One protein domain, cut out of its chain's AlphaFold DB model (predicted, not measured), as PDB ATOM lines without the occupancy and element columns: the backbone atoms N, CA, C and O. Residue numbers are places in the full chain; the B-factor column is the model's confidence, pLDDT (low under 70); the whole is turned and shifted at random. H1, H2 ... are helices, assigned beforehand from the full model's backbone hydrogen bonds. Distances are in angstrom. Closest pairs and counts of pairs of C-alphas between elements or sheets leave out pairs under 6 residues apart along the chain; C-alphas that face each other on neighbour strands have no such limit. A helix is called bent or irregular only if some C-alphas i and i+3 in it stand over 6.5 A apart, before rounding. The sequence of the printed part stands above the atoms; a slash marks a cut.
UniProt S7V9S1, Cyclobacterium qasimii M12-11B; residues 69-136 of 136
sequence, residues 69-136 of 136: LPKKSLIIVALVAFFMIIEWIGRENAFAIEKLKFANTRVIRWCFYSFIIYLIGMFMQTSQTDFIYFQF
ATOM      1  N   LEU A  69       1.158   2.286  90.124       81.06
ATOM      2  CA  LEU A  69       1.002   3.590  89.501       81.06
ATOM      3  C   LEU A  69       0.798   3.446  87.987       81.06
ATOM      4  O   LEU A  69       1.489   2.658  87.333       81.06
ATOM      5  N   PRO A  70      -0.082   4.264  87.379       85.31
ATOM      6  CA  PRO A  70      -0.137   4.404  85.931       85.31
ATOM      7  C   PRO A  70       1.250   4.736  85.370       85.31
ATOM      8  O   PRO A  70       1.965   5.550  85.958       85.31
ATOM      9  N   LYS A  71       1.610   4.194  84.198       78.69
ATOM     10  CA  LYS A  71       2.928   4.426  83.564       78.69
ATOM     11  C   LYS A  71       3.294   5.914  83.438       78.69
ATOM     12  O   LYS A  71       4.462   6.271  83.544       78.69
ATOM     13  N   LYS A  72       2.298   6.791  83.255       82.06
ATOM     14  CA  LYS A  72       2.482   8.251  83.172       82.06
ATOM     15  C   LYS A  72       2.930   8.890  84.494       82.06
ATOM     16  O   LYS A  72       3.605   9.912  84.466       82.06
ATOM     17  N   SER A  73       2.615   8.284  85.636       86.81
ATOM     18  CA  SER A  73       2.937   8.832  86.961       86.81
ATOM     19  C   SER A  73       4.440   8.864  87.215       86.81
ATOM     20  O   SER A  73       4.931   9.815  87.806       86.81
ATOM     21  N   LEU A  74       5.188   7.876  86.710       87.81
ATOM     22  CA  LEU A  74       6.652   7.862  86.819       87.81
ATOM     23  C   LEU A  74       7.288   9.054  86.094       87.81
ATOM     24  O   LEU A  74       8.224   9.658  86.610       87.81
ATOM     25  N   ILE A  75       6.747   9.426  84.930       90.88
ATOM     26  CA  ILE A  75       7.212  10.594  84.173       90.88
ATOM     27  C   ILE A  75       6.930  11.876  84.961       90.88
ATOM     28  O   ILE A  75       7.799  12.735  85.054       90.88
ATOM     29  N   ILE A  76       5.751  11.988  85.579       90.31
ATOM     30  CA  ILE A  76       5.395  13.142  86.417       90.31
ATOM     31  C   ILE A  76       6.327  13.242  87.627       90.31
ATOM     32  O   ILE A  76       6.854  14.316  87.895       90.31
ATOM     33  N   VAL A  77       6.591  12.134  88.325       90.94
ATOM     34  CA  VAL A  77       7.532  12.109  89.458       90.94
ATOM     35  C   VAL A  77       8.929  12.551  89.016       90.94
ATOM     36  O   VAL A  77       9.554  13.366  89.693       90.94
ATOM     37  N   ALA A  78       9.399  12.081  87.858       92.31
ATOM     38  CA  ALA A  78      10.679  12.506  87.298       92.31
ATOM     39  C   ALA A  78      10.701  14.007  86.947       92.31
ATOM     40  O   ALA A  78      11.690  14.680  87.230       92.31
ATOM     41  N   LEU A  79       9.614  14.547  86.382       94.25
ATOM     42  CA  LEU A  79       9.479  15.979  86.089       94.25
ATOM     43  C   LEU A  79       9.486  16.824  87.364       94.25
ATOM     44  O   LEU A  79      10.193  17.826  87.424       94.25
ATOM     45  N   VAL A  80       8.742  16.413  88.392       94.75
ATOM     46  CA  VAL A  80       8.732  17.094  89.693       94.75
ATOM     47  C   VAL A  80      10.132  17.085  90.297       94.75
ATOM     48  O   VAL A  80      10.620  18.137  90.695       94.75
ATOM     49  N   ALA A  81      10.816  15.940  90.304       95.56
ATOM     50  CA  ALA A  81      12.190  15.854  90.793       95.56
ATOM     51  C   ALA A  81      13.137  16.782  90.010       95.56
ATOM     52  O   ALA A  81      13.925  17.505  90.615       95.56
ATOM     53  N   PHE A  82      13.023  16.818  88.679       95.06
ATOM     54  CA  PHE A  82      13.795  17.719  87.822       95.06
ATOM     55  C   PHE A  82      13.578  19.197  88.178       95.06
ATOM     56  O   PHE A  82      14.552  19.923  88.384       95.06
ATOM     57  N   PHE A  83      12.324  19.643  88.308       94.38
ATOM     58  CA  PHE A  83      12.023  21.027  88.680       94.38
ATOM     59  C   PHE A  83      12.464  21.357  90.107       94.38
ATOM     60  O   PHE A  83      13.045  22.415  90.321       94.38
ATOM     61  N   MET A  84      12.290  20.436  91.059       94.69
ATOM     62  CA  MET A  84      12.756  20.608  92.438       94.69
ATOM     63  C   MET A  84      14.277  20.775  92.522       94.69
ATOM     64  O   MET A  84      14.760  21.579  93.313       94.69
ATOM     65  N   ILE A  85      15.044  20.056  91.694       93.00
ATOM     66  CA  ILE A  85      16.505  20.212  91.627       93.00
ATOM     67  C   ILE A  85      16.877  21.603  91.103       93.00
ATOM     68  O   ILE A  85      17.764  22.248  91.661       93.00
ATOM     69  N   ILE A  86      16.210  22.079  90.047       92.38
ATOM     70  CA  ILE A  86      16.457  23.420  89.496       92.38
ATOM     71  C   ILE A  86      16.118  24.495  90.532       92.38
ATOM     72  O   ILE A  86      16.927  25.395  90.758       92.38
ATOM     73  N   GLU A  87      14.966  24.369  91.191       93.00
ATOM     74  CA  GLU A  87      14.532  25.262  92.266       93.00
ATOM     75  C   GLU A  87      15.564  25.297  93.397       93.00
ATOM     76  O   GLU A  87      15.998  26.364  93.824       93.00
ATOM     77  N   TRP A  88      16.047  24.124  93.819       92.44
ATOM     78  CA  TRP A  88      17.045  24.008  94.878       92.44
ATOM     79  C   TRP A  88      18.375  24.686  94.524       92.44
ATOM     80  O   TRP A  88      18.970  25.359  95.369       92.44
ATOM     81  N   ILE A  89      18.841  24.529  93.281       90.38
ATOM     82  CA  ILE A  89      20.069  25.170  92.784       90.38
ATOM     83  C   ILE A  89      19.904  26.694  92.726       90.38
ATOM     84  O   ILE A  89      20.854  27.428  92.998       90.38
ATOM     85  N   GLY A  90      18.719  27.174  92.351       89.88
ATOM     86  CA  GLY A  90      18.445  28.590  92.144       89.88
ATOM     87  C   GLY A  90      17.916  29.350  93.362       89.88
ATOM     88  O   GLY A  90      17.773  30.564  93.251       89.88
ATOM     89  N   ARG A  91      17.674  28.682  94.499       90.25
ATOM     90  CA  ARG A  91      16.946  29.195  95.681       90.25
ATOM     91  C   ARG A  91      17.439  30.515  96.291       90.25
ATOM     92  O   ARG A  91      16.688  31.165  97.006       90.25
ATOM     93  N   GLU A  92      18.694  30.892  96.058       89.38
ATOM     94  CA  GLU A  92      19.274  32.156  96.546       89.38
ATOM     95  C   GLU A  92      18.947  33.358  95.643       89.38
ATOM     96  O   GLU A  92      19.182  34.507  96.012       89.38
ATOM     97  N   ASN A  93      18.441  33.104  94.436       88.88
ATOM     98  CA  ASN A  93      18.090  34.130  93.462       88.88
ATOM     99  C   ASN A  93      16.583  34.409  93.492       88.88
ATOM    100  O   ASN A  93      15.809  33.647  94.067       88.88
ATOM    101  N   ALA A  94      16.148  35.487  92.832       88.12
ATOM    102  CA  ALA A  94      14.724  35.813  92.766       88.12
ATOM    103  C   ALA A  94      13.934  34.771  91.955       88.12
ATOM    104  O   ALA A  94      12.749  34.563  92.206       88.12
ATOM    105  N   PHE A  95      14.598  34.107  91.001       88.62
ATOM    106  CA  PHE A  95      14.031  33.021  90.204       88.62
ATOM    107  C   PHE A  95      15.015  31.858  90.059       88.62
ATOM    108  O   PHE A  95      16.214  32.065  89.852       88.62
ATOM    109  N   ALA A  96      14.496  30.627  90.039       87.62
ATOM    110  CA  ALA A  96      15.314  29.417  89.971       87.62
ATOM    111  C   ALA A  96      16.265  29.354  88.759       87.62
ATOM    112  O   ALA A  96      17.378  28.837  88.837       87.62
ATOM    113  N   ILE A  97      15.843  29.924  87.626       89.50
ATOM    114  CA  ILE A  97      16.587  29.907  86.359       89.50
ATOM    115  C   ILE A  97      17.404  31.184  86.090       89.50
ATOM    116  O   ILE A  97      17.964  31.328  85.001       89.50
ATOM    117  N   GLU A  98      17.471  32.114  87.052       87.00
ATOM    118  CA  GLU A  98      18.104  33.432  86.879       87.00
ATOM    119  C   GLU A  98      19.616  33.319  86.619       87.00
ATOM    120  O   GLU A  98      20.138  33.921  85.679       87.00
ATOM    121  N   LYS A  99      20.325  32.515  87.425       83.00
ATOM    122  CA  LYS A  99      21.793  32.376  87.379       83.00
ATOM    123  C   LYS A  99      22.241  30.925  87.221       83.00
ATOM    124  O   LYS A  99      23.018  30.393  88.013       83.00
ATOM    125  N   LEU A 100      21.771  30.277  86.160       81.75
ATOM    126  CA  LEU A 100      22.194  28.919  85.816       81.75
ATOM    127  C   LEU A 100      23.662  28.914  85.369       81.75
ATOM    128  O   LEU A 100      23.974  29.218  84.217       81.75
ATOM    129  N   LYS A 101      24.575  28.535  86.272       78.62
ATOM    130  CA  LYS A 101      26.029  28.504  86.014       78.62
ATOM    131  C   LYS A 101      26.409  27.650  84.792       78.62
ATOM    132  O   LYS A 101      27.355  27.986  84.088       78.62
ATOM    133  N   PHE A 102      25.660  26.582  84.504       78.50
ATOM    134  CA  PHE A 102      25.883  25.728  83.329       78.50
ATOM    135  C   PHE A 102      25.436  26.371  82.004       78.50
ATOM    136  O   PHE A 102      25.904  25.981  80.939       78.50
ATOM    137  N   ALA A 103      24.563  27.381  82.050       79.81
ATOM    138  CA  ALA A 103      24.031  28.085  80.887       79.81
ATOM    139  C   ALA A 103      24.749  29.425  80.643       79.81
ATOM    140  O   ALA A 103      24.125  30.431  80.305       79.81
ATOM    141  N   ASN A 104      26.075  29.447  80.828       83.19
ATOM    142  CA  ASN A 104      26.873  30.672  80.720       83.19
ATOM    143  C   ASN A 104      26.972  31.195  79.271       83.19
ATOM    144  O   ASN A 104      27.134  32.390  79.035       83.19
ATOM    145  N   THR A 105      26.833  30.316  78.271       89.75
ATOM    146  CA  THR A 105      26.784  30.735  76.865       89.75
ATOM    147  C   THR A 105      25.353  31.036  76.429       89.75
ATOM    148  O   THR A 105      24.395  30.363  76.818       89.75
ATOM    149  N   ARG A 106      25.205  32.039  75.553       89.69
ATOM    150  CA  ARG A 106      23.900  32.447  75.010       89.69
ATOM    151  C   ARG A 106      23.151  31.265  74.386       89.69
ATOM    152  O   ARG A 106      21.955  31.135  74.616       89.69
ATOM    153  N   VAL A 107      23.847  30.402  73.644       92.75
ATOM    154  CA  VAL A 107      23.244  29.247  72.957       92.75
ATOM    155  C   VAL A 107      22.683  28.234  73.955       92.75
ATOM    156  O   VAL A 107      21.512  27.884  73.851       92.75
ATOM    157  N   ILE A 108      23.467  27.819  74.959       91.88
ATOM    158  CA  ILE A 108      23.017  26.835  75.959       91.88
ATOM    159  C   ILE A 108      21.801  27.365  76.722       91.88
ATOM    160  O   ILE A 108      20.841  26.628  76.940       91.88
ATOM    161  N   ARG A 109      21.805  28.655  77.072       90.56
ATOM    162  CA  ARG A 109      20.680  29.293  77.758       90.56
ATOM    163  C   ARG A 109      19.392  29.257  76.936       90.56
ATOM    164  O   ARG A 109      18.356  28.867  77.464       90.56
ATOM    165  N   TRP A 110      19.454  29.610  75.651       93.44
ATOM    166  CA  TRP A 110      18.283  29.532  74.770       93.44
ATOM    167  C   TRP A 110      17.811  28.094  74.563       93.44
ATOM    168  O   TRP A 110      16.612  27.851  74.633       93.44
ATOM    169  N   CYS A 111      18.723  27.133  74.384       94.44
ATOM    170  CA  CYS A 111      18.348  25.721  74.298       94.44
ATOM    171  C   CYS A 111      17.620  25.252  75.564       94.44
ATOM    172  O   CYS A 111      16.604  24.571  75.464       94.44
ATOM    173  N   PHE A 112      18.100  25.649  76.744       93.00
ATOM    174  CA  PHE A 112      17.479  25.287  78.013       93.00
ATOM    175  C   PHE A 112      16.089  25.915  78.187       93.00
ATOM    176  O   PHE A 112      15.147  25.226  78.572       93.00
ATOM    177  N   TYR A 113      15.923  27.196  77.850       92.94
ATOM    178  CA  TYR A 113      14.613  27.854  77.913       92.94
ATOM    179  C   TYR A 113      13.616  27.251  76.920       92.94
ATOM    180  O   TYR A 113      12.482  26.962  77.296       92.94
ATOM    181  N   SER A 114      14.046  26.975  75.687       95.44
ATOM    182  CA  SER A 114      13.220  26.275  74.699       95.44
ATOM    183  C   SER A 114      12.845  24.866  75.161       95.44
ATOM    184  O   SER A 114      11.718  24.435  74.941       95.44
ATOM    185  N   PHE A 115      13.754  24.164  75.844       95.25
ATOM    186  CA  PHE A 115      13.475  22.856  76.431       95.25
ATOM    187  C   PHE A 115      12.412  22.931  77.533       95.25
ATOM    188  O   PHE A 115      11.484  22.128  77.524       95.25
ATOM    189  N   ILE A 116      12.477  23.919  78.434       93.94
ATOM    190  CA  ILE A 116      11.432  24.130  79.450       93.94
ATOM    191  C   ILE A 116      10.080  24.415  78.788       93.94
ATOM    192  O   ILE A 116       9.082  23.800  79.156       93.94
ATOM    193  N   ILE A 117      10.039  25.303  77.791       95.38
ATOM    194  CA  ILE A 117       8.808  25.622  77.049       95.38
ATOM    195  C   ILE A 117       8.241  24.367  76.380       95.38
ATOM    196  O   ILE A 117       7.039  24.120  76.448       95.38
ATOM    197  N   TYR A 118       9.104  23.552  75.774       96.25
ATOM    198  CA  TYR A 118       8.717  22.273  75.194       96.25
ATOM    199  C   TYR A 118       8.122  21.322  76.241       96.25
ATOM    200  O   TYR A 118       7.061  20.757  75.994       96.25
ATOM    201  N   LEU A 119       8.751  21.172  77.415       94.62
ATOM    202  CA  LEU A 119       8.213  20.345  78.501       94.62
ATOM    203  C   LEU A 119       6.837  20.840  78.947       94.62
ATOM    204  O   LEU A 119       5.914  20.038  79.074       94.62
ATOM    205  N   ILE A 120       6.678  22.152  79.137       91.88
ATOM    206  CA  ILE A 120       5.386  22.742  79.494       91.88
ATOM    207  C   ILE A 120       4.352  22.390  78.423       91.88
ATOM    208  O   ILE A 120       3.322  21.823  78.759       91.88
ATOM    209  N   GLY A 121       4.636  22.637  77.141       92.06
ATOM    210  CA  GLY A 121       3.701  22.347  76.050       92.06
ATOM    211  C   GLY A 121       3.370  20.861  75.885       92.06
ATOM    212  O   GLY A 121       2.221  20.516  75.630       92.06
ATOM    213  N   MET A 122       4.350  19.971  76.065       91.69
ATOM    214  CA  MET A 122       4.175  18.520  75.922       91.69
ATOM    215  C   MET A 122       3.315  17.916  77.040       91.69
ATOM    216  O   MET A 122       2.573  16.964  76.792       91.69
ATOM    217  N   PHE A 123       3.429  18.444  78.262       88.75
ATOM    218  CA  PHE A 123       2.724  17.936  79.442       88.75
ATOM    219  C   PHE A 123       1.535  18.808  79.874       88.75
ATOM    220  O   PHE A 123       0.860  18.468  80.847       88.75
ATOM    221  N   MET A 124       1.243  19.898  79.157       86.75
ATOM    222  CA  MET A 124       0.059  20.721  79.395       86.75
ATOM    223  C   MET A 124      -1.214  19.920  79.104       86.75
ATOM    224  O   MET A 124      -1.322  19.221  78.096       86.75
ATOM    225  N   GLN A 125      -2.211  20.055  79.974       80.94
ATOM    226  CA  GLN A 125      -3.542  19.511  79.727       80.94
ATOM    227  C   GLN A 125      -4.291  20.414  78.740       80.94
ATOM    228  O   GLN A 125      -4.416  21.616  78.960       80.94
ATOM    229  N   THR A 126      -4.765  19.842  77.634       78.88
ATOM    230  CA  THR A 126      -5.479  20.572  76.569       78.88
ATOM    231  C   THR A 126      -7.001  20.488  76.693       78.88
ATOM    232  O   THR A 126      -7.715  21.209  76.002       78.88
ATOM    233  N   SER A 127      -7.509  19.593  77.538       76.81
ATOM    234  CA  SER A 127      -8.927  19.500  77.896       76.81
ATOM    235  C   SER A 127      -9.265  20.479  79.021       76.81
ATOM    236  O   SER A 127      -8.393  20.802  79.823       76.81
ATOM    237  N   GLN A 128     -10.528  20.908  79.118       67.38
ATOM    238  CA  GLN A 128     -11.014  21.622  80.303       67.38
ATOM    239  C   GLN A 128     -10.819  20.726  81.530       67.38
ATOM    240  O   GLN A 128     -11.455  19.682  81.653       67.38
ATOM    241  N   THR A 129      -9.889  21.113  82.394       64.56
ATOM    242  CA  THR A 129      -9.696  20.486  83.694       64.56
ATOM    243  C   THR A 129     -10.408  21.359  84.708       64.56
ATOM    244  O   THR A 129     -10.034  22.518  84.889       64.56
ATOM    245  N   ASP A 130     -11.441  20.820  85.347       66.56
ATOM    246  CA  ASP A 130     -12.114  21.524  86.432       66.56
ATOM    247  C   ASP A 130     -11.115  21.800  87.557       66.56
ATOM    248  O   ASP A 130     -10.293  20.947  87.912       66.56
ATOM    249  N   PHE A 131     -11.162  23.012  88.118       74.25
ATOM    250  CA  PHE A 131     -10.372  23.321  89.305       74.25
ATOM    251  C   PHE A 131     -10.703  22.311  90.400       74.25
ATOM    252  O   PHE A 131     -11.865  21.963  90.589       74.25
ATOM    253  N   ILE A 132      -9.687  21.879  91.147       72.25
ATOM    254  CA  ILE A 132      -9.792  20.771  92.108       72.25
ATOM    255  C   ILE A 132     -10.943  20.929  93.120       72.25
ATOM    256  O   ILE A 132     -11.485  19.938  93.583       72.25
ATOM    257  N   TYR A 133     -11.379  22.160  93.407       72.88
ATOM    258  CA  TYR A 133     -12.537  22.446  94.265       72.88
ATOM    259  C   TYR A 133     -13.885  21.972  93.714       72.88
ATOM    260  O   TYR A 133     -14.801  21.765  94.498       72.88
ATOM    261  N   PHE A 134     -14.017  21.810  92.400       72.31
ATOM    262  CA  PHE A 134     -15.232  21.307  91.757       72.31
ATOM    263  C   PHE A 134     -15.237  19.777  91.613       72.31
ATOM    264  O   PHE A 134     -16.193  19.224  91.080       72.31
ATOM    265  N   GLN A 135     -14.179  19.090  92.065       61.28
ATOM    266  CA  GLN A 135     -14.073  17.626  92.014       61.28
ATOM    267  C   GLN A 135     -14.488  16.921  93.317       61.28
ATOM    268  O   GLN A 135     -14.412  15.694  93.379       61.28
ATOM    269  N   PHE A 136     -14.912  17.669  94.339       60.81
ATOM    270  CA  PHE A 136     -15.336  17.146  95.642       60.81
ATOM    271  C   PHE A 136     -16.783  17.512  95.953       60.81
ATOM    272  O   PHE A 136     -17.204  18.624  95.558       60.81
TER     273      PHE A 136
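Overview. This is residues 69 to 136 of the 136 residues of a protein of Cyclobacterium qasimii M12-11B (UniProt S7V9S1). Two long helices, H1 and H2, run back past each other side by side but loosely spaced, and a long link at one end joins them. Beyond H2 a tail, residues 124 to 136, sticks out and adds to the length; the first residues, 69 to 74, stand free too. The printed part has 68 residues with two named helices, H1 then H2, and no named strand; its class is all helix. It is loose, with a radius of gyration of the C-alphas of 15.3 A, and elongated, spanning 46 by 24 by 23 A.

Along the chain. Start at Leu 69 and find C-alpha 71 at (2.928, 4.426, 83.564), where H1 begins; it covers residues 71 to 90 and measures 30.0 A from first to last C-alpha. H1 is neither bent nor irregular, but only just: C-alphas 71 and 74 are 6.0 A apart. After residues 91 to 105, look for C-alpha 106 at (23.900, 32.447, 75.010); from there H2, residues 106 to 123, runs 26.1 A to C-alpha 123 at (2.724, 17.936, 79.442).

Arrangement. H1 and H2 are near each other: no pair of their C-alphas is within 8 A, but 5 pairs are within 10 A. Along the backbone of H2 you will find every O i to N i+4 pair within hydrogen-bond range; in H1 it is 15 of 16.

Size, cuts and confidence. The C-alphas farthest apart are those of Thr 105 and Phe 136, at 48.1 A. Without the stretches that stand free, the body has 49 residues and spans 28 by 23 by 15 A. The printed part has no cut, and the link from H1 to H2, 15 residues, is long. Look in the B-factor column for pLDDT under 70 at residues 128 to 130 and 135 to 136; the mean of the printed part is 86.5.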